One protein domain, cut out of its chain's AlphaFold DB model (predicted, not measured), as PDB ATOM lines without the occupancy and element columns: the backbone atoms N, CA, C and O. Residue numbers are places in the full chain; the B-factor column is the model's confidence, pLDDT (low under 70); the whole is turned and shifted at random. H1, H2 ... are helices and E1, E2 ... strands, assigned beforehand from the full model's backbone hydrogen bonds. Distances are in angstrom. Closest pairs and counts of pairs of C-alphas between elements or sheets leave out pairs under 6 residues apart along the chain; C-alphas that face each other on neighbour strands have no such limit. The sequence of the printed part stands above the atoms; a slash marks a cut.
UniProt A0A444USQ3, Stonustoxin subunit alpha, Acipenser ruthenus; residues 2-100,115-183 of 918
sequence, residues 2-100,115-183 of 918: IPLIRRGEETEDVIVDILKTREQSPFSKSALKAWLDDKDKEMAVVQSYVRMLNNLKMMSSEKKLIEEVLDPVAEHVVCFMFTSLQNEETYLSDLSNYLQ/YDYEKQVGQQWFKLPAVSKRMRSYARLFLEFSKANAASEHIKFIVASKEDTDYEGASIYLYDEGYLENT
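AT A GLANCE: This is residues 2 to 100 and 115 to 183 of the 918 residues of the protein "Stonustoxin subunit alpha" of Acipenser ruthenus (UniProt A0A444USQ3). The model is a rod: an arm of helices H1, H2 and the long H3 leads to a head at the far end, where a strongly twisted four-stranded sheet lies between H7 on one face and H4 on the other. H5 and H6 sit together beside the first part of H3. The printed part has 168 residues, with H1, H2, H3, H4, E1, H5, H6, H7, E2, E3 and E4 in that order; the class is mixed, helices and strands, and the mixed sheet has the order E2, E1, E3, E4. It is only just extended, close to loose, with a radius of gyration of the C-alphas of 23.2 A and spans of 81 by 31 by 26 A.

HOW THE PARTS SIT: H1, residues 2 to 5, and H2, residues 13 to 24, are near each other, with 5 pairs of C-alphas within 10 A. H3, residues 29 to 52, is close to H2 but not clearly touching, the closest C-alphas being those of Glu 23 and Lys 29 at 6.7 A. H4, residues 62 to 69, only just lies over E1, residues 76 to 82, with 3 C-alphas on it, at a height over the sheet of 8.5 A; their closest C-alphas are those of Val 69 and Val 77, 6.2 A apart. H5, residues 90 to 100, and H6, residues 117 to 121, touch, with the C-alphas of Thr 90 and Val 121 closest at 6.5 A. H3 only just touches H6, with residues 31 to 35 alone and 3 pairs of C-alphas within 8 A; Ala 31 and Tyr 117 have the closest C-alphas, at 5.3 A. H7, residues 129 to 148, is on the opposite face from H4, giving three layers, helices on both faces of a sheet; its height is 8.9 A. E2, residues 155 to 161, is parallel to E1, with N 78 and O 156 at 2.9 A. E3, residues 170 to 176, is antiparallel to E1, with N 79 and O 173 at 2.8 A. E3 and E4, residues 179 to 182, form a hairpin, with N 176 and O 179 at 2.8 A. Every O i to N i+4 pair is within hydrogen-bond range in H2, H4, H5 and H6; H3 has 19 of 20, H7 has 14 of 16, and H1 is too short for such a pair.

IN THESE COORDINATES: C-alpha 2 of H1 is at (23.102, -33.176, 54.121). H3 is 35.0 A long and H7 28.9 A. E4 ends with C-alpha 182 at (-9.415, -38.551, 0.921).

THE WHOLE: The C-alphas farthest apart are those of Gly 8 and Ala 151, 81.9 A. Residues 101 to 114 are cut out, and C-alphas 100 and 115 are 16.0 A apart. Of the links printed whole, none is long. No printed residue is under 70 in pLDDT.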
ATOM      1  N   ILE A   2      22.449 -34.347  53.465       79.50
ATOM      2  CA  ILE A   2      23.102 -33.176  54.121       79.50
ATOM      3  C   ILE A   2      23.145 -33.232  55.675       79.50
ATOM      4  O   ILE A   2      24.206 -32.951  56.230       79.50
ATOM      5  N   PRO A   3      22.079 -33.626  56.409       83.44
ATOM      6  CA  PRO A   3      22.155 -33.761  57.870       83.44
ATOM      7  C   PRO A   3      23.060 -34.898  58.372       83.44
ATOM      8  O   PRO A   3      23.594 -34.779  59.466       83.44
ATOM      9  N   LEU A   4      23.238 -35.967  57.587       78.00
ATOM     10  CA  LEU A   4      24.086 -37.124  57.914       78.00
ATOM     11  C   LEU A   4      25.567 -36.743  57.789       78.00
ATOM     12  O   LEU A   4      26.348 -36.918  58.720       78.00
ATOM     13  N   ILE A   5      25.918 -36.089  56.677       80.69
ATOM     14  CA  ILE A   5      27.265 -35.563  56.410       80.69
ATOM     15  C   ILE A   5      27.673 -34.567  57.508       80.69
ATOM     16  O   ILE A   5      28.759 -34.653  58.070       80.69
ATOM     17  N   ARG A   6      26.751 -33.685  57.926       78.62
ATOM     18  CA  ARG A   6      26.959 -32.760  59.058       78.62
ATOM     19  C   ARG A   6      27.097 -33.432  60.432       78.62
ATOM     20  O   ARG A   6      27.497 -32.752  61.374       78.62
ATOM     21  N   ARG A   7      26.765 -34.719  60.565       81.06
ATOM     22  CA  ARG A   7      27.004 -35.534  61.771       81.06
ATOM     23  C   ARG A   7      28.218 -36.463  61.639       81.06
ATOM     24  O   ARG A   7      28.545 -37.141  62.605       81.06
ATOM     25  N   GLY A   8      28.896 -36.477  60.486       74.50
ATOM     26  CA  GLY A   8      29.984 -37.418  60.194       74.50
ATOM     27  C   GLY A   8      29.508 -38.854  59.936       74.50
ATOM     28  O   GLY A   8      30.302 -39.782  60.037       74.50
ATOM     29  N   GLU A   9      28.220 -39.039  59.634       78.50
ATOM     30  CA  GLU A   9      27.598 -40.347  59.371       78.50
ATOM     31  C   GLU A   9      27.733 -40.779  57.898       78.50
ATOM     32  O   GLU A   9      27.530 -41.945  57.589       78.50
ATOM     33  N   GLU A  10      28.064 -39.842  57.003       81.50
ATOM     34  CA  GLU A  10      28.214 -40.012  55.549       81.50
ATOM     35  C   GLU A  10      29.328 -39.084  55.031       81.50
ATOM     36  O   GLU A  10      29.580 -38.037  55.638       81.50
ATOM     37  N   THR A  11      29.961 -39.407  53.899       83.06
ATOM     38  CA  THR A  11      30.968 -38.532  53.260       83.06
ATOM     39  C   THR A  11      30.354 -37.590  52.214       83.06
ATOM     40  O   THR A  11      29.212 -37.753  51.777       83.06
ATOM     41  N   GLU A  12      31.115 -36.577  51.785       82.94
ATOM     42  CA  GLU A  12      30.686 -35.664  50.713       82.94
ATOM     43  C   GLU A  12      30.604 -36.352  49.337       82.94
ATOM     44  O   GLU A  12      29.866 -35.883  48.467       82.94
ATOM     45  N   ASP A  13      31.270 -37.498  49.155       80.94
ATOM     46  CA  ASP A  13      31.236 -38.297  47.922       80.94
ATOM     47  C   ASP A  13      29.806 -38.704  47.536       80.94
ATOM     48  O   ASP A  13      29.461 -38.708  46.357       80.94
ATOM     49  N   VAL A  14      28.926 -38.925  48.521       80.06
ATOM     50  CA  VAL A  14      27.501 -39.223  48.300       80.06
ATOM     51  C   VAL A  14      26.790 -38.080  47.559       80.06
ATOM     52  O   VAL A  14      25.915 -38.324  46.729       80.06
ATOM     53  N   ILE A  15      27.173 -36.816  47.791       81.12
ATOM     54  CA  ILE A  15      26.652 -35.672  47.018       81.12
ATOM     55  C   ILE A  15      27.243 -35.674  45.606       81.12
ATOM     56  O   ILE A  15      26.522 -35.424  44.637       81.12
ATOM     57  N   VAL A  16      28.536 -35.976  45.472       82.38
ATOM     58  CA  VAL A  16      29.220 -36.052  44.173       82.38
ATOM     59  C   VAL A  16      28.591 -37.137  43.287       82.38
ATOM     60  O   VAL A  16      28.361 -36.897  42.102       82.38
ATOM     61  N   ASP A  17      28.236 -38.291  43.848       81.38
ATOM     62  CA  ASP A  17      27.621 -39.401  43.115       81.38
ATOM     63  C   ASP A  17      26.147 -39.150  42.771       81.38
ATOM     64  O   ASP A  17      25.718 -39.510  41.673       81.38
ATOM     65  N   ILE A  18      25.393 -38.425  43.609       82.88
ATOM     66  CA  ILE A  18      24.064 -37.900  43.239       82.88
ATOM     67  C   ILE A  18      24.173 -36.956  42.026       82.88
ATOM     68  O   ILE A  18      23.359 -37.029  41.102       82.88
ATOM     69  N   LEU A  19      25.196 -36.094  41.983       84.12
ATOM     70  CA  LEU A  19      25.421 -35.178  40.858       84.12
ATOM     71  C   LEU A  19      25.858 -35.913  39.578       84.12
ATOM     72  O   LEU A  19      25.332 -35.607  38.507       84.12
ATOM     73  N   LYS A  20      26.747 -36.916  39.673       83.88
ATOM     74  CA  LYS A  20      27.106 -37.794  38.537       83.88
ATOM     75  C   LYS A  20      25.884 -38.536  37.997       83.88
ATOM     76  O   LYS A  20      25.640 -38.505  36.795       83.88
ATOM     77  N   THR A  21      25.099 -39.148  38.888       83.88
ATOM     78  CA  THR A  21      23.872 -39.886  38.547       83.88
ATOM     79  C   THR A  21      22.897 -38.992  37.784       83.88
ATOM     80  O   THR A  21      22.369 -39.397  36.750       83.88
ATOM     81  N   ARG A  22      22.719 -37.736  38.221       85.50
ATOM     82  CA  ARG A  22      21.890 -36.759  37.506       85.50
ATOM     83  C   ARG A  22      22.411 -36.460  36.099       85.50
ATOM     84  O   ARG A  22      21.621 -36.511  35.161       85.50
ATOM     85  N   GLU A  23      23.694 -36.145  35.922       85.94
ATOM     86  CA  GLU A  23      24.227 -35.807  34.587       85.94
ATOM     87  C   GLU A  23      24.370 -37.032  33.655       85.94
ATOM     88  O   GLU A  23      24.527 -36.863  32.449       85.94
ATOM     89  N   GLN A  24      24.249 -38.260  34.175       84.69
ATOM     90  CA  GLN A  24      24.097 -39.491  33.380       84.69
ATOM     91  C   GLN A  24      22.627 -39.835  33.054       84.69
ATOM     92  O   GLN A  24      22.377 -40.647  32.167       84.69
ATOM     93  N   SER A  25      21.660 -39.228  33.748       87.62
ATOM     94  CA  SER A  25      20.218 -39.477  33.589       87.62
ATOM     95  C   SER A  25      19.575 -38.657  32.453       87.62
ATOM     96  O   SER A  25      20.178 -37.693  31.967       87.62
ATOM     97  N   PRO A  26      18.300 -38.927  32.093       88.69
ATOM     98  CA  PRO A  26      17.531 -38.046  31.211       88.69
ATOM     99  C   PRO A  26      17.383 -36.608  31.746       88.69
ATOM    100  O   PRO A  26      17.159 -35.695  30.958       88.69
ATOM    101  N   PHE A  27      17.566 -36.378  33.056       91.50
ATOM    102  CA  PHE A  27      17.551 -35.058  33.713       91.50
ATOM    103  C   PHE A  27      18.909 -34.318  33.677       91.50
ATOM    104  O   PHE A  27      19.109 -33.332  34.408       91.50
ATOM    105  N   SER A  28      19.848 -34.782  32.845       91.00
ATOM    106  CA  SER A  28      21.097 -34.077  32.546       91.00
ATOM    107  C   SER A  28      20.830 -32.702  31.928       91.00
ATOM    108  O   SER A  28      19.825 -32.471  31.245       91.00
ATOM    109  N   LYS A  29      21.735 -31.745  32.164       89.56
ATOM    110  CA  LYS A  29      21.567 -30.372  31.655       89.56
ATOM    111  C   LYS A  29      21.579 -30.315  30.121       89.56
ATOM    112  O   LYS A  29      20.933 -29.442  29.544       89.56
ATOM    113  N   SER A  30      22.304 -31.224  29.471       88.69
ATOM    114  CA  SER A  30      22.371 -31.357  28.014       88.69
ATOM    115  C   SER A  30      21.070 -31.887  27.415       88.69
ATOM    116  O   SER A  30      20.550 -31.249  26.504       88.69
ATOM    117  N   ALA A  31      20.516 -32.989  27.934       89.06
ATOM    118  CA  ALA A  31      19.288 -33.585  27.398       89.06
ATOM    119  C   ALA A  31      18.087 -32.636  27.535       89.06
ATOM    120  O   ALA A  31      17.419 -32.342  26.545       89.06
ATOM    121  N   LEU A  32      17.890 -32.059  28.729       91.12
ATOM    122  CA  LEU A  32      16.807 -31.102  28.982       91.12
ATOM    123  C   LEU A  32      16.905 -29.863  28.080       91.12
ATOM    124  O   LEU A  32      15.883 -29.356  27.620       91.12
ATOM    125  N   LYS A  33      18.123 -29.373  27.800       92.12
ATOM    126  CA  LYS A  33      18.317 -28.254  26.870       92.12
ATOM    127  C   LYS A  33      18.051 -28.660  25.420       92.12
ATOM    128  O   LYS A  33      17.372 -27.912  24.729       92.12
ATOM    129  N   ALA A  34      18.567 -29.800  24.964       89.62
ATOM    130  CA  ALA A  34      18.377 -30.257  23.588       89.62
ATOM    131  C   ALA A  34      16.887 -30.442  23.255       89.62
ATOM    132  O   ALA A  34      16.436 -29.989  22.206       89.62
ATOM    133  N   TRP A  35      16.116 -30.993  24.198       92.00
ATOM    134  CA  TRP A  35      14.665 -31.121  24.091       92.00
ATOM    135  C   TRP A  35      13.934 -29.776  24.006       92.00
ATOM    136  O   TRP A  35      13.120 -29.579  23.103       92.00
ATOM    137  N   LEU A  36      14.241 -28.826  24.898       93.00
ATOM    138  CA  LEU A  36      13.649 -27.482  24.852       93.00
ATOM    139  C   LEU A  36      14.001 -26.760  23.544       93.00
ATOM    140  O   LEU A  36      13.113 -26.247  22.866       93.00
ATOM    141  N   ASP A  37      15.275 -26.803  23.146       92.00
ATOM    142  CA  ASP A  37      15.751 -26.230  21.887       92.00
ATOM    143  C   ASP A  37      15.057 -26.870  20.673       92.00
ATOM    144  O   ASP A  37      14.998 -26.251  19.615       92.00
ATOM    145  N   ASP A  38      14.596 -28.120  20.753       91.25
ATOM    146  CA  ASP A  38      13.842 -28.802  19.695       91.25
ATOM    147  C   ASP A  38      12.343 -28.472  19.720       91.25
ATOM    148  O   ASP A  38      11.772 -28.232  18.655       91.25
ATOM    149  N   LYS A  39      11.717 -28.351  20.895       91.75
ATOM    150  CA  LYS A  39      10.319 -27.898  21.009       91.75
ATOM    151  C   LYS A  39      10.138 -26.444  20.570       91.75
ATOM    152  O   LYS A  39       9.138 -26.128  19.927       91.75
ATOM    153  N   ASP A  40      11.135 -25.586  20.787       91.62
ATOM    154  CA  ASP A  40      11.164 -24.237  20.210       91.62
ATOM    155  C   ASP A  40      11.240 -24.263  18.669       91.62
ATOM    156  O   ASP A  40      10.580 -23.455  18.007       91.62
ATOM    157  N   LYS A  41      11.980 -25.210  18.066       90.75
ATOM    158  CA  LYS A  41      12.025 -25.391  16.598       90.75
ATOM    159  C   LYS A  41      10.686 -25.885  16.055       90.75
ATOM    160  O   LYS A  41      10.200 -25.333  15.069       90.75
ATOM    161  N   GLU A  42      10.080 -26.885  16.693       92.56
ATOM    162  CA  GLU A  42       8.759 -27.409  16.325       92.56
ATOM    163  C   GLU A  42       7.700 -26.302  16.363       92.56
ATOM    164  O   GLU A  42       7.018 -26.036  15.367       92.56
ATOM    165  N   MET A  43       7.635 -25.571  17.479       92.25
ATOM    166  CA  MET A  43       6.743 -24.430  17.650       92.25
ATOM    167  C   MET A  43       7.004 -23.337  16.604       92.25
ATOM    168  O   MET A  43       6.049 -22.810  16.032       92.25
ATOM    169  N   ALA A  44       8.263 -23.008  16.294       92.31
ATOM    170  CA  ALA A  44       8.595 -22.030  15.257       92.31
ATOM    171  C   ALA A  44       8.135 -22.474  13.854       92.31
ATOM    172  O   ALA A  44       7.616 -21.650  13.089       92.31
ATOM    173  N   VAL A  45       8.263 -23.765  13.523       91.94
ATOM    174  CA  VAL A  45       7.752 -24.341  12.267       91.94
ATOM    175  C   VAL A  45       6.229 -24.221  12.211       91.94
ATOM    176  O   VAL A  45       5.716 -23.615  11.268       91.94
ATOM    177  N   VAL A  46       5.499 -24.695  13.225       93.56
ATOM    178  CA  VAL A  46       4.023 -24.616  13.272       93.56
ATOM    179  C   VAL A  46       3.538 -23.166  13.204       93.56
ATOM    180  O   VAL A  46       2.680 -22.838  12.384       93.56
ATOM    181  N   GLN A  47       4.142 -22.260  13.981       92.56
ATOM    182  CA  GLN A  47       3.809 -20.834  13.953       92.56
ATOM    183  C   GLN A  47       4.007 -20.189  12.574       92.56
ATOM    184  O   GLN A  47       3.340 -19.193  12.285       92.56
ATOM    185  N   SER A  48       4.916 -20.694  11.733       93.44
ATOM    186  CA  SER A  48       5.110 -20.164  10.375       93.44
ATOM    187  C   SER A  48       3.929 -20.501   9.454       93.44
ATOM    188  O   SER A  48       3.452 -19.626   8.730       93.44
ATOM    189  N   TYR A  49       3.379 -21.715   9.557       93.75
ATOM    190  CA  TYR A  49       2.173 -22.121   8.831       93.75
ATOM    191  C   TYR A  49       0.914 -21.456   9.398       93.75
ATOM    192  O   TYR A  49       0.110 -20.943   8.628       93.75
ATOM    193  N   VAL A  50       0.774 -21.361  10.725       90.06
ATOM    194  CA  VAL A  50      -0.335 -20.632  11.378       90.06
ATOM    195  C   VAL A  50      -0.355 -19.155  10.961       90.06
ATOM    196  O   VAL A  50      -1.421 -18.611  10.689       90.06
ATOM    197  N   ARG A  51       0.812 -18.506  10.821       91.50
ATOM    198  CA  ARG A  51       0.916 -17.138  10.277       91.50
ATOM    199  C   ARG A  51       0.526 -17.042   8.798       91.50
ATOM    200  O   ARG A  51      -0.071 -16.048   8.408       91.50
ATOM    201  N   MET A  52       0.851 -18.049   7.986       90.06
ATOM    202  CA  MET A  52       0.529 -18.096   6.551       90.06
ATOM    203  C   MET A  52      -0.947 -18.430   6.267       90.06
ATOM    204  O   MET A  52      -1.488 -17.994   5.254       90.06
ATOM    205  N   LEU A  53      -1.595 -19.187   7.156       90.88
ATOM    206  CA  LEU A  53      -2.986 -19.636   7.047       90.88
ATOM    207  C   LEU A  53      -3.935 -18.842   7.971       90.88
ATOM    208  O   LEU A  53      -5.050 -19.276   8.240       90.88
ATOM    209  N   ASN A  54      -3.509 -17.678   8.468       85.44
ATOM    210  CA  ASN A  54      -4.200 -16.900   9.506       85.44
ATOM    211  C   ASN A  54      -5.614 -16.410   9.126       85.44
ATOM    212  O   ASN A  54      -6.424 -16.156  10.011       85.44
ATOM    213  N   ASN A  55      -5.901 -16.272   7.829       86.94
ATOM    214  CA  ASN A  55      -7.206 -15.853   7.309       86.94
ATOM    215  C   ASN A  55      -8.210 -17.020   7.173       86.94
ATOM    216  O   ASN A  55      -9.332 -16.807   6.721       86.94
ATOM    217  N   LEU A  56      -7.802 -18.250   7.507       90.44
ATOM    218  CA  LEU A  56      -8.599 -19.473   7.375       90.44
ATOM    219  C   LEU A  56      -9.092 -19.952   8.747       90.44
ATOM    220  O   LEU A  56      -8.481 -19.690   9.785       90.44
ATOM    221  N   LYS A  57     -10.217 -20.671   8.766       92.12
ATOM    222  CA  LYS A  57     -10.909 -21.045  10.007       92.12
ATOM    223  C   LYS A  57     -10.179 -22.195  10.718       92.12
ATOM    224  O   LYS A  57     -10.195 -23.332  10.247       92.12
ATOM    225  N   MET A  58      -9.542 -21.904  11.854       91.94
ATOM    226  CA  MET A  58      -8.750 -22.879  12.620       91.94
ATOM    227  C   MET A  58      -9.594 -23.647  13.650       91.94
ATOM    228  O   MET A  58     -10.270 -23.054  14.495       91.94
ATOM    229  N   MET A  59      -9.529 -24.978  13.608       90.88
ATOM    230  CA  MET A  59     -10.249 -25.891  14.497       90.88
ATOM    231  C   MET A  59      -9.430 -26.193  15.751       90.88
ATOM    232  O   MET A  59      -8.434 -26.905  15.704       90.88
ATOM    233  N   SER A  60      -9.885 -25.702  16.905       78.62
ATOM    234  CA  SER A  60      -9.198 -25.900  18.195       78.62
ATOM    235  C   SER A  60      -9.498 -27.243  18.887       78.62
ATOM    236  O   SER A  60      -9.214 -27.380  20.074       78.62
ATOM    237  N   SER A  61     -10.194 -28.170  18.220       85.44
ATOM    238  CA  SER A  61     -10.606 -29.479  18.757       85.44
ATOM    239  C   SER A  61     -11.303 -30.303  17.673       85.44
ATOM    240  O   SER A  61     -12.036 -29.721  16.869       85.44
ATOM    241  N   GLU A  62     -11.205 -31.633  17.728       84.75
ATOM    242  CA  GLU A  62     -11.900 -32.539  16.798       84.75
ATOM    243  C   GLU A  62     -13.429 -32.337  16.786       84.75
ATOM    244  O   GLU A  62     -14.040 -32.355  15.723       84.75
ATOM    245  N   LYS A  63     -14.054 -32.009  17.930       87.69
ATOM    246  CA  LYS A  63     -15.493 -31.681  17.975       87.69
ATOM    247  C   LYS A  63     -15.871 -30.523  17.041       87.69
ATOM    248  O   LYS A  63     -16.878 -30.619  16.357       87.69
ATOM    249  N   LYS A  64     -15.055 -29.464  16.983       89.38
ATOM    250  CA  LYS A  64     -15.289 -28.319  16.083       89.38
ATOM    251  C   LYS A  64     -15.054 -28.682  14.618       89.38
ATOM    252  O   LYS A  64     -15.793 -28.221  13.762       89.38
ATOM    253  N   LEU A  65     -14.056 -29.526  14.339       91.00
ATOM    254  CA  LEU A  65     -13.837 -30.072  12.998       91.00
ATOM    255  C   LEU A  65     -15.084 -30.833  12.519       91.00
ATOM    256  O   LEU A  65     -15.569 -30.566  11.427       91.00
ATOM    257  N   ILE A  66     -15.652 -31.699  13.365       90.75
ATOM    258  CA  ILE A  66     -16.901 -32.422  13.078       90.75
ATOM    259  C   ILE A  66     -18.086 -31.452  12.904       90.75
ATOM    260  O   ILE A  66     -18.863 -31.611  11.970       90.75
ATOM    261  N   GLU A  67     -18.213 -30.424  13.750       91.38
ATOM    262  CA  GLU A  67     -19.265 -29.395  13.629       91.38
ATOM    263  C   GLU A  67     -19.190 -28.591  12.317       91.38
ATOM    264  O   GLU A  67     -20.226 -28.174  11.810       91.38
ATOM    265  N   GLU A  68     -17.998 -28.381  11.748       91.19
ATOM    266  CA  GLU A  68     -17.838 -27.689  10.459       91.19
ATOM    267  C   GLU A  68     -17.993 -28.595   9.238       91.19
ATOM    268  O   GLU A  68     -18.446 -28.108   8.199       91.19
ATOM    269  N   VAL A  69     -17.595 -29.867   9.365       93.06
ATOM    270  CA  VAL A  69     -17.715 -30.910   8.334       93.06
ATOM    271  C   VAL A  69     -19.170 -31.349   8.154       93.06
ATOM    272  O   VAL A  69     -19.585 -31.593   7.031       93.06
ATOM    273  N   LEU A  70     -19.964 -31.392   9.228       92.00
ATOM    274  CA  LEU A  70     -21.393 -31.741   9.191       92.00
ATOM    275  C   LEU A  70     -22.323 -30.528   8.967       92.00
ATOM    276  O   LEU A  70     -23.491 -30.562   9.359       92.00
ATOM    277  N   ASP A  71     -21.822 -29.440   8.377       90.75
ATOM    278  CA  ASP A  71     -22.644 -28.276   8.029       90.75
ATOM    279  C   ASP A  71     -23.404 -28.537   6.715       90.75
ATOM    280  O   ASP A  71     -22.762 -28.654   5.673       90.75
ATOM    281  N   PRO A  72     -24.751 -28.582   6.716       87.06
ATOM    282  CA  PRO A  72     -25.547 -28.937   5.539       87.06
ATOM    283  C   PRO A  72     -25.522 -27.895   4.404       87.06
ATOM    284  O   PRO A  72     -26.197 -28.094   3.397       87.06
ATOM    285  N   VAL A  73     -24.802 -26.777   4.556       89.50
ATOM    286  CA  VAL A  73     -24.538 -25.815   3.468       89.50
ATOM    287  C   VAL A  73     -23.262 -26.170   2.685       89.50
ATOM    288  O   VAL A  73     -23.133 -25.787   1.521       89.50
ATOM    289  N   ALA A  74     -22.331 -26.908   3.303       88.81
ATOM    290  CA  ALA A  74     -21.051 -27.280   2.712       88.81
ATOM    291  C   ALA A  74     -21.119 -28.670   2.062       88.81
ATOM    292  O   ALA A  74     -21.111 -29.691   2.743       88.81
ATOM    293  N   GLU A  75     -21.136 -28.691   0.732       93.19
ATOM    294  CA  GLU A  75     -21.042 -29.905  -0.086       93.19
ATOM    295  C   GLU A  75     -19.645 -30.534   0.042       93.19
ATOM    296  O   GLU A  75     -19.511 -31.747   0.218       93.19
ATOM    297  N   HIS A  76     -18.602 -29.693   0.070       95.75
ATOM    298  CA  HIS A  76     -17.212 -30.119   0.234       95.75
ATOM    299  C   HIS A  76     -16.486 -29.309   1.319       95.75
ATOM    300  O   HIS A  76     -16.603 -28.082   1.406       95.75
ATOM    301  N   VAL A  77     -15.657 -29.978   2.125       96.50
ATOM    302  CA  VAL A  77     -14.782 -29.325   3.114       96.50
ATOM    303  C   VAL A  77     -13.340 -29.765   2.899       96.50
ATOM    304  O   VAL A  77     -12.984 -30.921   3.122       96.50
ATOM    305  N   VAL A  78     -12.489 -28.824   2.496       96.81
ATOM    306  CA  VAL A  78     -11.056 -29.049   2.283       96.81
ATOM    307  C   VAL A  78     -10.301 -28.565   3.522       96.81
ATOM    308  O   VAL A  78     -10.360 -27.393   3.903       96.81
ATOM    309  N   CYS A  79      -9.593 -29.476   4.184       96.88
ATOM    310  CA  CYS A  79      -8.978 -29.254   5.489       96.88
ATOM    311  C   CYS A  79      -7.454 -29.408   5.418       96.88
ATOM    312  O   CYS A  79      -6.952 -30.483   5.096       96.88
ATOM    313  N   PHE A  80      -6.703 -28.356   5.755       97.19
ATOM    314  CA  PHE A  80      -5.260 -28.472   5.974       97.19
ATOM    315  C   PHE A  80      -5.023 -29.098   7.354       97.19
ATOM    316  O   PHE A  80      -5.260 -28.456   8.382       97.19
ATOM    317  N   MET A  81      -4.588 -30.355   7.374       95.25
ATOM    318  CA  MET A  81      -4.447 -31.160   8.585       95.25
ATOM    319  C   MET A  81      -2.985 -31.197   9.029       95.25
ATOM    320  O   MET A  81      -2.137 -31.726   8.314       95.25
ATOM    321  N   PHE A  82      -2.678 -30.686  10.221       95.06
ATOM    322  CA  PHE A  82      -1.406 -30.973  10.883       95.06
ATOM    323  C   PHE A  82      -1.449 -32.380  11.485       95.06
ATOM    324  O   PHE A  82      -2.261 -32.651  12.372       95.06
ATOM    325  N   THR A  83      -0.569 -33.255  11.005       93.94
ATOM    326  CA  THR A  83      -0.645 -34.709  11.216       93.94
ATOM    327  C   THR A  83       0.276 -35.230  12.313       93.94
ATOM    328  O   THR A  83       0.047 -36.320  12.825       93.94
ATOM    329  N   SER A  84       1.295 -34.456  12.711       92.12
ATOM    330  CA  SER A  84       2.327 -34.906  13.668       92.12
ATOM    331  C   SER A  84       2.429 -34.088  14.964       92.12
ATOM    332  O   SER A  84       3.460 -34.098  15.626       92.12
ATOM    333  N   LEU A  85       1.370 -33.351  15.329       88.69
ATOM    334  CA  LEU A  85       1.335 -32.501  16.537       88.69
ATOM    335  C   LEU A  85       0.717 -33.177  17.771       88.69
ATOM    336  O   LEU A  85       0.579 -32.536  18.811       88.69
ATOM    337  N   GLN A  86       0.276 -34.428  17.637       81.06
ATOM    338  CA  GLN A  86      -0.424 -35.185  18.686       81.06
ATOM    339  C   GLN A  86       0.329 -36.456  19.110       81.06
ATOM    340  O   GLN A  86      -0.068 -37.082  20.087       81.06
ATOM    341  N   ASN A  87       1.430 -36.781  18.423       79.44
ATOM    342  CA  ASN A  87       2.295 -37.926  18.685       79.44
ATOM    343  C   ASN A  87       2.775 -37.954  20.145       79.44
ATOM    344  O   ASN A  87       3.095 -36.911  20.724       79.44
ATOM    345  N   GLU A  88       2.904 -39.153  20.720       77.88
ATOM    346  CA  GLU A  88       3.410 -39.309  22.085       77.88
ATOM    347  C   GLU A  88       4.861 -38.819  22.236       77.88
ATOM    348  O   GLU A  88       5.767 -39.189  21.487       77.88
ATOM    349  N   GLU A  89       5.095 -37.994  23.259       84.50
ATOM    350  CA  GLU A  89       6.390 -37.367  23.508       84.50
ATOM    351  C   GLU A  89       7.354 -38.331  24.218       84.50
ATOM    352  O   GLU A  89       7.414 -38.399  25.451       84.50
ATOM    353  N   THR A  90       8.141 -39.067  23.432       84.19
ATOM    354  CA  THR A  90       9.048 -40.129  23.910       84.19
ATOM    355  C   THR A  90       9.996 -39.682  25.028       84.19
ATOM    356  O   THR A  90      10.210 -40.428  25.982       84.19
ATOM    357  N   TYR A  91      10.504 -38.446  24.989       89.56
ATOM    358  CA  TYR A  91      11.385 -37.923  26.039       89.56
ATOM    359  C   TYR A  91      10.677 -37.707  27.388       89.56
ATOM    360  O   TYR A  91      11.273 -37.933  28.443       89.56
ATOM    361  N   LEU A  92       9.395 -37.320  27.390       89.50
ATOM    362  CA  LEU A  92       8.611 -37.225  28.629       89.50
ATOM    363  C   LEU A  92       8.325 -38.618  29.207       89.50
ATOM    364  O   LEU A  92       8.363 -38.790  30.429       89.50
ATOM    365  N   SER A  93       8.124 -39.619  28.345       88.06
ATOM    366  CA  SER A  93       8.048 -41.024  28.755       88.06
ATOM    367  C   SER A  93       9.366 -41.505  29.373       88.06
ATOM    368  O   SER A  93       9.332 -42.094  30.448       88.06
ATOM    369  N   ASP A  94      10.528 -41.177  28.801       87.81
ATOM    370  CA  ASP A  94      11.841 -41.511  29.384       87.81
ATOM    371  C   ASP A  94      12.088 -40.844  30.747       87.81
ATOM    372  O   ASP A  94      12.555 -41.497  31.687       87.81
ATOM    373  N   LEU A  95      11.735 -39.563  30.897       89.94
ATOM    374  CA  LEU A  95      11.797 -38.850  32.181       89.94
ATOM    375  C   LEU A  95      10.888 -39.508  33.236       89.94
ATOM    376  O   LEU A  95      11.300 -39.689  34.385       89.94
ATOM    377  N   SER A  96       9.673 -39.908  32.846       88.56
ATOM    378  CA  SER A  96       8.714 -40.621  33.701       88.56
ATOM    379  C   SER A  96       9.221 -42.013  34.096       88.56
ATOM    380  O   SER A  96       9.268 -42.338  35.283       88.56
ATOM    381  N   ASN A  97       9.683 -42.804  33.125       87.19
ATOM    382  CA  ASN A  97      10.253 -44.137  33.325       87.19
ATOM    383  C   ASN A  97      11.462 -44.091  34.266       87.19
ATOM    384  O   ASN A  97      11.576 -44.923  35.169       87.19
ATOM    385  N   TYR A  98      12.332 -43.086  34.120       86.69
ATOM    386  CA  TYR A  98      13.458 -42.888  35.027       86.69
ATOM    387  C   TYR A  98      12.978 -42.626  36.461       86.69
ATOM    388  O   TYR A  98      13.379 -43.355  37.369       86.69
ATOM    389  N   LEU A  99      12.068 -41.667  36.676       85.44
ATOM    390  CA  LEU A  99      11.517 -41.376  38.009       85.44
ATOM    391  C   LEU A  99      10.807 -42.581  38.641       85.44
ATOM    392  O   LEU A  99      10.919 -42.786  39.848       85.44
ATOM    393  N   GLN A 100      10.104 -43.393  37.850       84.69
ATOM    394  CA  GLN A 100       9.463 -44.620  38.331       84.69
ATOM    395  C   GLN A 100      10.496 -45.691  38.708       84.69
ATOM    396  O   GLN A 100      10.364 -46.308  39.767       84.69
ATOM    397  N   TYR A 115      22.745 -41.026  29.311       79.88
ATOM    398  CA  TYR A 115      21.556 -40.837  28.489       79.88
ATOM    399  C   TYR A 115      21.819 -39.849  27.343       79.88
ATOM    400  O   TYR A 115      22.184 -38.692  27.565       79.88
ATOM    401  N   ASP A 116      21.593 -40.311  26.115       80.81
ATOM    402  CA  ASP A 116      21.841 -39.567  24.886       80.81
ATOM    403  C   ASP A 116      20.515 -39.255  24.183       80.81
ATOM    404  O   ASP A 116      19.935 -40.100  23.497       80.81
ATOM    405  N   TYR A 117      20.038 -38.025  24.383       83.69
ATOM    406  CA  TYR A 117      18.770 -37.529  23.846       83.69
ATOM    407  C   TYR A 117      18.652 -37.706  22.323       83.69
ATOM    408  O   TYR A 117      17.617 -38.163  21.840       83.69
ATOM    409  N   GLU A 118      19.708 -37.407  21.558       78.56
ATOM    410  CA  GLU A 118      19.647 -37.454  20.091       78.56
ATOM    411  C   GLU A 118      19.548 -38.894  19.565       78.56
ATOM    412  O   GLU A 118      18.908 -39.136  18.540       78.56
ATOM    413  N   LYS A 119      20.126 -39.867  20.286       79.94
ATOM    414  CA  LYS A 119      19.988 -41.296  19.960       79.94
ATOM    415  C   LYS A 119      18.633 -41.880  20.359       79.94
ATOM    416  O   LYS A 119      18.141 -42.752  19.650       79.94
ATOM    417  N   GLN A 120      18.053 -41.424  21.468       74.50
ATOM    418  CA  GLN A 120      16.784 -41.942  22.003       74.50
ATOM    419  C   GLN A 120      15.566 -41.387  21.246       74.50
ATOM    420  O   GLN A 120      14.625 -42.119  20.955       74.50
ATOM    421  N   VAL A 121      15.591 -40.098  20.893       75.25
ATOM    422  CA  VAL A 121      14.445 -39.369  20.308       75.25
ATOM    423  C   VAL A 121      14.476 -39.329  18.770       75.25
ATOM    424  O   VAL A 121      13.466 -39.025  18.129       75.25
ATOM    425  N   GLY A 122      15.610 -39.688  18.161       76.56
ATOM    426  CA  GLY A 122      15.738 -39.906  16.720       76.56
ATOM    427  C   GLY A 122      15.552 -38.652  15.853       76.56
ATOM    428  O   GLY A 122      15.742 -37.511  16.285       76.56
ATOM    429  N   GLN A 123      15.209 -38.859  14.576       76.62
ATOM    430  CA  GLN A 123      14.958 -37.761  13.640       76.62
ATOM    431  C   GLN A 123      13.500 -37.301  13.723       76.62
ATOM    432  O   GLN A 123      12.598 -37.962  13.226       76.62
ATOM    433  N   GLN A 124      13.299 -36.144  14.346       87.62
ATOM    434  CA  GLN A 124      11.998 -35.497  14.505       87.62
ATOM    435  C   GLN A 124      11.474 -34.894  13.189       87.62
ATOM    436  O   GLN A 124      12.247 -34.284  12.443       87.62
ATOM    437  N   TRP A 125      10.158 -34.981  12.947       89.94
ATOM    438  CA  TRP A 125       9.499 -34.605  11.683       89.94
ATOM    439  C   TRP A 125       9.880 -33.207  11.168       89.94
ATOM    440  O   TRP A 125      10.185 -33.012   9.988       89.94
ATOM    441  N   PHE A 126       9.944 -32.219  12.064       90.69
ATOM    442  CA  PHE A 126      10.255 -30.823  11.739       90.69
ATOM    443  C   PHE A 126      11.719 -30.598  11.322       90.69
ATOM    444  O   PHE A 126      12.032 -29.568  10.720       90.69
ATOM    445  N   LYS A 127      12.615 -31.562  11.584       88.88
ATOM    446  CA  LYS A 127      14.010 -31.561  11.109       88.88
ATOM    447  C   LYS A 127      14.152 -32.150   9.698       88.88
ATOM    448  O   LYS A 127      15.160 -31.892   9.043       88.88
ATOM    449  N   LEU A 128      13.175 -32.923   9.211       91.31
ATOM    450  CA  LEU A 128      13.271 -33.656   7.944       91.31
ATOM    451  C   LEU A 128      13.080 -32.726   6.727       91.31
ATOM    452  O   LEU A 128      11.992 -32.166   6.540       91.31
ATOM    453  N   PRO A 129      14.074 -32.589   5.818       91.06
ATOM    454  CA  PRO A 129      13.957 -31.709   4.651       91.06
ATOM    455  C   PRO A 129      12.829 -32.103   3.687       91.06
ATOM    456  O   PRO A 129      12.246 -31.232   3.041       91.06
ATOM    457  N   ALA A 130      12.508 -33.401   3.603       91.56
ATOM    458  CA  ALA A 130      11.436 -33.933   2.762       91.56
ATOM    459  C   ALA A 130      10.046 -33.495   3.257       91.56
ATOM    460  O   ALA A 130       9.305 -32.874   2.494       91.56
ATOM    461  N   VAL A 131       9.741 -33.715   4.542       92.62
ATOM    462  CA  VAL A 131       8.509 -33.246   5.207       92.62
ATOM    463  C   VAL A 131       8.380 -31.730   5.073       92.62
ATOM    464  O   VAL A 131       7.389 -31.223   4.550       92.62
ATOM    465  N   SER A 132       9.453 -31.005   5.407       91.38
ATOM    466  CA  SER A 132       9.556 -29.555   5.219       91.38
ATOM    467  C   SER A 132       9.260 -29.093   3.783       91.38
ATOM    468  O   SER A 132       8.688 -28.018   3.595       91.38
ATOM    469  N   LYS A 133       9.643 -29.861   2.753       92.19
ATOM    470  CA  LYS A 133       9.335 -29.550   1.346       92.19
ATOM    471  C   LYS A 133       7.872 -29.865   1.006       92.19
ATOM    472  O   LYS A 133       7.231 -29.012   0.396       92.19
ATOM    473  N   ARG A 134       7.342 -31.024   1.427       92.25
ATOM    474  CA  ARG A 134       5.936 -31.436   1.219       92.25
ATOM    475  C   ARG A 134       4.969 -30.414   1.811       92.25
ATOM    476  O   ARG A 134       4.175 -29.839   1.072       92.25
ATOM    477  N   MET A 135       5.118 -30.091   3.097       94.81
ATOM    478  CA  MET A 135       4.259 -29.126   3.796       94.81
ATOM    479  C   MET A 135       4.274 -27.736   3.140       94.81
ATOM    480  O   MET A 135       3.223 -27.116   2.991       94.81
ATOM    481  N   ARG A 136       5.442 -27.251   2.681       93.94
ATOM    482  CA  ARG A 136       5.542 -25.977   1.940       93.94
ATOM    483  C   ARG A 136       4.858 -26.015   0.573       93.94
ATOM    484  O   ARG A 136       4.417 -24.965   0.119       93.94
ATOM    485  N   SER A 137       4.781 -27.176  -0.079       92.31
ATOM    486  CA  SER A 137       4.022 -27.348  -1.325       92.31
ATOM    487  C   SER A 137       2.523 -27.346  -1.037       92.31
ATOM    488  O   SER A 137       1.797 -26.502  -1.559       92.31
ATOM    489  N   TYR A 138       2.072 -28.212  -0.127       95.00
ATOM    490  CA  TYR A 138       0.662 -28.364   0.232       95.00
ATOM    491  C   TYR A 138       0.057 -27.062   0.770       95.00
ATOM    492  O   TYR A 138      -1.001 -26.649   0.308       95.00
ATOM    493  N   ALA A 139       0.746 -26.337   1.658       95.69
ATOM    494  CA  ALA A 139       0.224 -25.077   2.189       95.69
ATOM    495  C   ALA A 139       0.096 -23.969   1.124       95.69
ATOM    496  O   ALA A 139      -0.739 -23.079   1.268       95.69
ATOM    497  N   ARG A 140       0.891 -24.020   0.043       94.19
ATOM    498  CA  ARG A 140       0.755 -23.105  -1.105       94.19
ATOM    499  C   ARG A 140      -0.411 -23.506  -2.000       94.19
ATOM    500  O   ARG A 140      -1.246 -22.654  -2.271       94.19
ATOM    501  N   LEU A 141      -0.495 -24.783  -2.383       94.00
ATOM    502  CA  LEU A 141      -1.595 -25.327  -3.192       94.00
ATOM    503  C   LEU A 141      -2.950 -25.089  -2.512       94.00
ATOM    504  O   LEU A 141      -3.865 -24.549  -3.125       94.00
ATOM    505  N   PHE A 142      -3.046 -25.374  -1.210       96.38
ATOM    506  CA  PHE A 142      -4.227 -25.092  -0.394       96.38
ATOM    507  C   PHE A 142      -4.593 -23.598  -0.396       96.38
ATOM    508  O   PHE A 142      -5.753 -23.236  -0.584       96.38
ATOM    509  N   LEU A 143      -3.612 -22.707  -0.210       95.12
ATOM    510  CA  LEU A 143      -3.837 -21.258  -0.153       95.12
ATOM    511  C   LEU A 143      -4.102 -20.620  -1.534       95.12
ATOM    512  O   LEU A 143      -4.616 -19.504  -1.603       95.12
ATOM    513  N   GLU A 144      -3.747 -21.286  -2.630       94.12
ATOM    514  CA  GLU A 144      -4.085 -20.878  -3.999       94.12
ATOM    515  C   GLU A 144      -5.487 -21.368  -4.384       94.12
ATOM    516  O   GLU A 144      -6.341 -20.562  -4.757       94.12
ATOM    517  N   PHE A 145      -5.769 -22.657  -4.184       95.69
ATOM    518  CA  PHE A 145      -7.068 -23.269  -4.466       95.69
ATOM    519  C   PHE A 145      -8.189 -22.678  -3.589       95.69
ATOM    520  O   PHE A 145      -9.273 -22.382  -4.091       95.69
ATOM    521  N   SER A 146      -7.928 -22.385  -2.309       95.69
ATOM    522  CA  SER A 146      -8.903 -21.693  -1.442       95.69
ATOM    523  C   SER A 146      -9.230 -20.267  -1.894       95.69
ATOM    524  O   SER A 146     -10.346 -19.808  -1.672       95.69
ATOM    525  N   LYS A 147      -8.308 -19.568  -2.574       94.31
ATOM    526  CA  LYS A 147      -8.585 -18.248  -3.173       94.31
ATOM    527  C   LYS A 147      -9.388 -18.364  -4.462       94.31
ATOM    528  O   LYS A 147     -10.294 -17.565  -4.666       94.31
ATOM    529  N   ALA A 148      -9.082 -19.353  -5.303       93.94
ATOM    530  CA  ALA A 148      -9.836 -19.616  -6.529       93.94
ATOM    531  C   ALA A 148     -11.313 -19.950  -6.242       93.94
ATOM    532  O   ALA A 148     -12.197 -19.541  -6.990       93.94
ATOM    533  N   ASN A 149     -11.582 -20.621  -5.117       95.56
ATOM    534  CA  ASN A 149     -12.923 -21.027  -4.690       95.56
ATOM    535  C   ASN A 149     -13.565 -20.094  -3.643       95.56
ATOM    536  O   ASN A 149     -14.655 -20.391  -3.164       95.56
ATOM    537  N   ALA A 150     -12.952 -18.950  -3.309       91.31
ATOM    538  CA  ALA A 150     -13.409 -18.047  -2.240       91.31
ATOM    539  C   ALA A 150     -14.792 -17.391  -2.465       91.31
ATOM    540  O   ALA A 150     -15.302 -16.724  -1.566       91.31
ATOM    541  N   ALA A 151     -15.385 -17.554  -3.652       89.88
ATOM    542  CA  ALA A 151     -16.740 -17.112  -3.984       89.88
ATOM    543  C   ALA A 151     -17.788 -18.250  -3.966       89.88
ATOM    544  O   ALA A 151     -18.943 -18.008  -4.307       89.88
ATOM    545  N   SER A 152     -17.401 -19.480  -3.610       89.44
ATOM    546  CA  SER A 152     -18.325 -20.609  -3.448       89.44
ATOM    547  C   SER A 152     -18.828 -20.692  -2.009       89.44
ATOM    548  O   SER A 152     -18.028 -20.771  -1.079       89.44
ATOM    549  N   GLU A 153     -20.146 -20.731  -1.819       87.94
ATOM    550  CA  GLU A 153     -20.757 -20.977  -0.503       87.94
ATOM    551  C   GLU A 153     -20.768 -22.477  -0.136       87.94
ATOM    552  O   GLU A 153     -20.901 -22.821   1.036       87.94
ATOM    553  N   HIS A 154     -20.562 -23.365  -1.119       90.94
ATOM    554  CA  HIS A 154     -20.624 -24.825  -0.962       90.94
ATOM    555  C   HIS A 154     -19.278 -25.482  -0.619       90.94
ATOM    556  O   HIS A 154     -19.251 -26.658  -0.259       90.94
ATOM    557  N   ILE A 155     -18.162 -24.746  -0.717       94.50
ATOM    558  CA  ILE A 155     -16.811 -25.267  -0.459       94.50
ATOM    559  C   ILE A 155     -16.197 -24.530   0.736       94.50
ATOM    560  O   ILE A 155     -15.912 -23.333   0.662       94.50
ATOM    561  N   LYS A 156     -15.931 -25.242   1.835       95.12
ATOM    562  CA  LYS A 156     -15.241 -24.680   3.010       95.12
ATOM    563  C   LYS A 156     -13.745 -24.980   3.004       95.12
ATOM    564  O   LYS A 156     -13.329 -26.100   2.717       95.12
ATOM    565  N   PHE A 157     -12.954 -24.010   3.465       96.25
ATOM    566  CA  PHE A 157     -11.517 -24.160   3.711       96.25
ATOM    567  C   PHE A 157     -11.191 -23.947   5.190       96.25
ATOM    568  O   PHE A 157     -11.386 -22.857   5.737       96.25
ATOM    569  N   ILE A 158     -10.689 -24.997   5.840       96.00
ATOM    570  CA  ILE A 158     -10.400 -25.017   7.281       96.00
ATOM    571  C   ILE A 158      -8.989 -25.546   7.569       96.00
ATOM    572  O   ILE A 158      -8.340 -26.142   6.711       96.00
ATOM    573  N   VAL A 159      -8.506 -25.322   8.789       96.50
ATOM    574  CA  VAL A 159      -7.206 -25.816   9.273       96.50
ATOM    575  C   VAL A 159      -7.430 -26.562  10.585       96.50
ATOM    576  O   VAL A 159      -8.098 -26.033  11.472       96.50
ATOM    577  N   ALA A 160      -6.881 -27.763  10.739       95.00
ATOM    578  CA  ALA A 160      -7.064 -28.593  11.932       95.00
ATOM    579  C   ALA A 160      -5.791 -29.383  12.285       95.00
ATOM    580  O   ALA A 160      -4.775 -29.294  11.596       95.00
ATOM    581  N   SER A 161      -5.845 -30.157  13.368       93.50
ATOM    582  CA  SER A 161      -4.805 -31.122  13.734       93.50
ATOM    583  C   SER A 161      -5.431 -32.441  14.174       93.50
ATOM    584  O   SER A 161      -6.301 -32.431  15.053       93.50
ATOM    585  N   LYS A 162      -4.953 -33.548  13.611       90.38
ATOM    586  CA  LYS A 162      -5.320 -34.921  13.968       90.38
ATOM    587  C   LYS A 162      -4.139 -35.829  13.645       90.38
ATOM    588  O   LYS A 162      -3.565 -35.674  12.573       90.38
ATOM    589  N   GLU A 163      -3.784 -36.731  14.554       90.12
ATOM    590  CA  GLU A 163      -2.700 -37.694  14.335       90.12
ATOM    591  C   GLU A 163      -2.931 -38.558  13.081       90.12
ATOM    592  O   GLU A 163      -4.015 -39.114  12.889       90.12
ATOM    593  N   ASP A 164      -1.904 -38.651  12.235       88.75
ATOM    594  CA  ASP A 164      -1.865 -39.466  11.016       88.75
ATOM    595  C   ASP A 164      -0.405 -39.860  10.731       88.75
ATOM    596  O   ASP A 164       0.469 -39.005  10.544       88.75
ATOM    597  N   THR A 165      -0.135 -41.167  10.743       85.50
ATOM    598  CA  THR A 165       1.206 -41.745  10.574       85.50
ATOM    599  C   THR A 165       1.665 -41.827   9.124       85.50
ATOM    600  O   THR A 165       2.869 -41.890   8.873       85.50
ATOM    601  N   ASP A 166       0.740 -41.817   8.166       89.06
ATOM    602  CA  ASP A 166       1.043 -42.043   6.750       89.06
ATOM    603  C   ASP A 166       1.538 -40.741   6.092       89.06
ATOM    604  O   ASP A 166       2.383 -40.745   5.186       89.06
ATOM    605  N   TYR A 167       1.076 -39.593   6.605       90.00
ATOM    606  CA  TYR A 167       1.337 -38.267   6.042       90.00
ATOM    607  C   TYR A 167       2.012 -37.293   7.020       90.00
ATOM    608  O   TYR A 167       1.595 -36.144   7.150       90.00
ATOM    609  N   GLU A 168       3.109 -37.731   7.648       90.56
ATOM    610  CA  GLU A 168       3.964 -36.973   8.587       90.56
ATOM    611  C   GLU A 168       4.098 -35.448   8.298       90.56
ATOM    612  O   GLU A 168       4.368 -35.012   7.168       90.56
ATOM    613  N   GLY A 169       3.954 -34.630   9.345       93.19
ATOM    614  CA  GLY A 169       4.006 -33.166   9.331       93.19
ATOM    615  C   GLY A 169       2.649 -32.510   9.062       93.19
ATOM    616  O   GLY A 169       2.032 -31.955   9.978       93.19
ATOM    617  N   ALA A 170       2.198 -32.532   7.805       94.81
ATOM    618  CA  ALA A 170       0.843 -32.122   7.423       94.81
ATOM    619  C   ALA A 170       0.399 -32.711   6.073       94.81
ATOM    620  O   ALA A 170       1.216 -32.898   5.164       94.81
ATOM    621  N   SER A 171      -0.918 -32.884   5.936       96.38
ATOM    622  CA  SER A 171      -1.623 -33.315   4.725       96.38
ATOM    623  C   SER A 171      -2.817 -32.400   4.409       96.38
ATOM    624  O   SER A 171      -3.118 -31.466   5.155       96.38
ATOM    625  N   ILE A 172      -3.512 -32.666   3.303       96.88
ATOM    626  CA  ILE A 172      -4.786 -32.025   2.955       96.88
ATOM    627  C   ILE A 172      -5.860 -33.107   2.877       96.88
ATOM    628  O   ILE A 172      -5.755 -34.045   2.090       96.88
ATOM    629  N   TYR A 173      -6.889 -32.967   3.707       96.50
ATOM    630  CA  TYR A 173      -8.041 -33.862   3.743       96.50
ATOM    631  C   TYR A 173      -9.184 -33.255   2.918       96.50
ATOM    632  O   TYR A 173      -9.431 -32.049   3.000       96.50
ATOM    633  N   LEU A 174      -9.905 -34.090   2.172       96.44
ATOM    634  CA  LEU A 174     -11.166 -33.755   1.513       96.44
ATOM    635  C   LEU A 174     -12.311 -34.498   2.204       96.44
ATOM    636  O   LEU A 174     -12.275 -35.724   2.332       96.44
ATOM    637  N   TYR A 175     -13.326 -33.745   2.618       96.25
ATOM    638  CA  TYR A 175     -14.613 -34.268   3.055       96.25
ATOM    639  C   TYR A 175     -15.705 -33.911   2.041       96.25
ATOM    640  O   TYR A 175     -15.681 -32.821   1.469       96.25
ATOM    641  N   ASP A 176     -16.666 -34.814   1.882       94.31
ATOM    642  CA  ASP A 176     -17.724 -34.817   0.873       94.31
ATOM    643  C   ASP A 176     -19.060 -35.198   1.525       94.31
ATOM    644  O   ASP A 176     -19.138 -36.225   2.203       94.31
ATOM    645  N   GLU A 177     -20.076 -34.335   1.426       92.00
ATOM    646  CA  GLU A 177     -21.365 -34.442   2.146       92.00
ATOM    647  C   GLU A 177     -21.226 -34.788   3.654       92.00
ATOM    648  O   GLU A 177     -22.078 -35.442   4.262       92.00
ATOM    649  N   GLY A 178     -20.123 -34.359   4.279       90.50
ATOM    650  CA  GLY A 178     -19.790 -34.620   5.685       90.50
ATOM    651  C   GLY A 178     -19.005 -35.911   5.976       90.50
ATOM    652  O   GLY A 178     -18.655 -36.162   7.132       90.50
ATOM    653  N   TYR A 179     -18.674 -36.711   4.962       92.50
ATOM    654  CA  TYR A 179     -17.861 -37.930   5.072       92.50
ATOM    655  C   TYR A 179     -16.420 -37.679   4.621       92.50
ATOM    656  O   TYR A 179     -16.169 -36.835   3.773       92.50
ATOM    657  N   LEU A 180     -15.443 -38.397   5.185       94.31
ATOM    658  CA  LEU A 180     -14.040 -38.292   4.765       94.31
ATOM    659  C   LEU A 180     -13.822 -39.086   3.467       94.31
ATOM    660  O   LEU A 180     -13.935 -40.310   3.486       94.31
ATOM    661  N   GLU A 181     -13.486 -38.401   2.373       94.44
ATOM    662  CA  GLU A 181     -13.240 -39.019   1.061       94.44
ATOM    663  C   GLU A 181     -11.753 -39.337   0.844       94.44
ATOM    664  O   GLU A 181     -11.412 -40.430   0.394       94.44
ATOM    665  N   ASN A 182     -10.852 -38.407   1.183       93.31
ATOM    666  CA  ASN A 182      -9.415 -38.551   0.921       93.31
ATOM    667  C   ASN A 182      -8.572 -37.858   2.013       93.31
ATOM    668  O   ASN A 182      -8.851 -36.714   2.368       93.31
ATOM    669  N   THR A 183      -7.536 -38.522   2.538       94.69
ATOM    670  CA  THR A 183      -6.596 -37.981   3.549       94.69
ATOM    671  C   THR A 183      -5.345 -37.323   2.955       94.69
ATOM    672  O   THR A 183      -4.584 -36.670   3.669       94.69
TER     673      THR A 183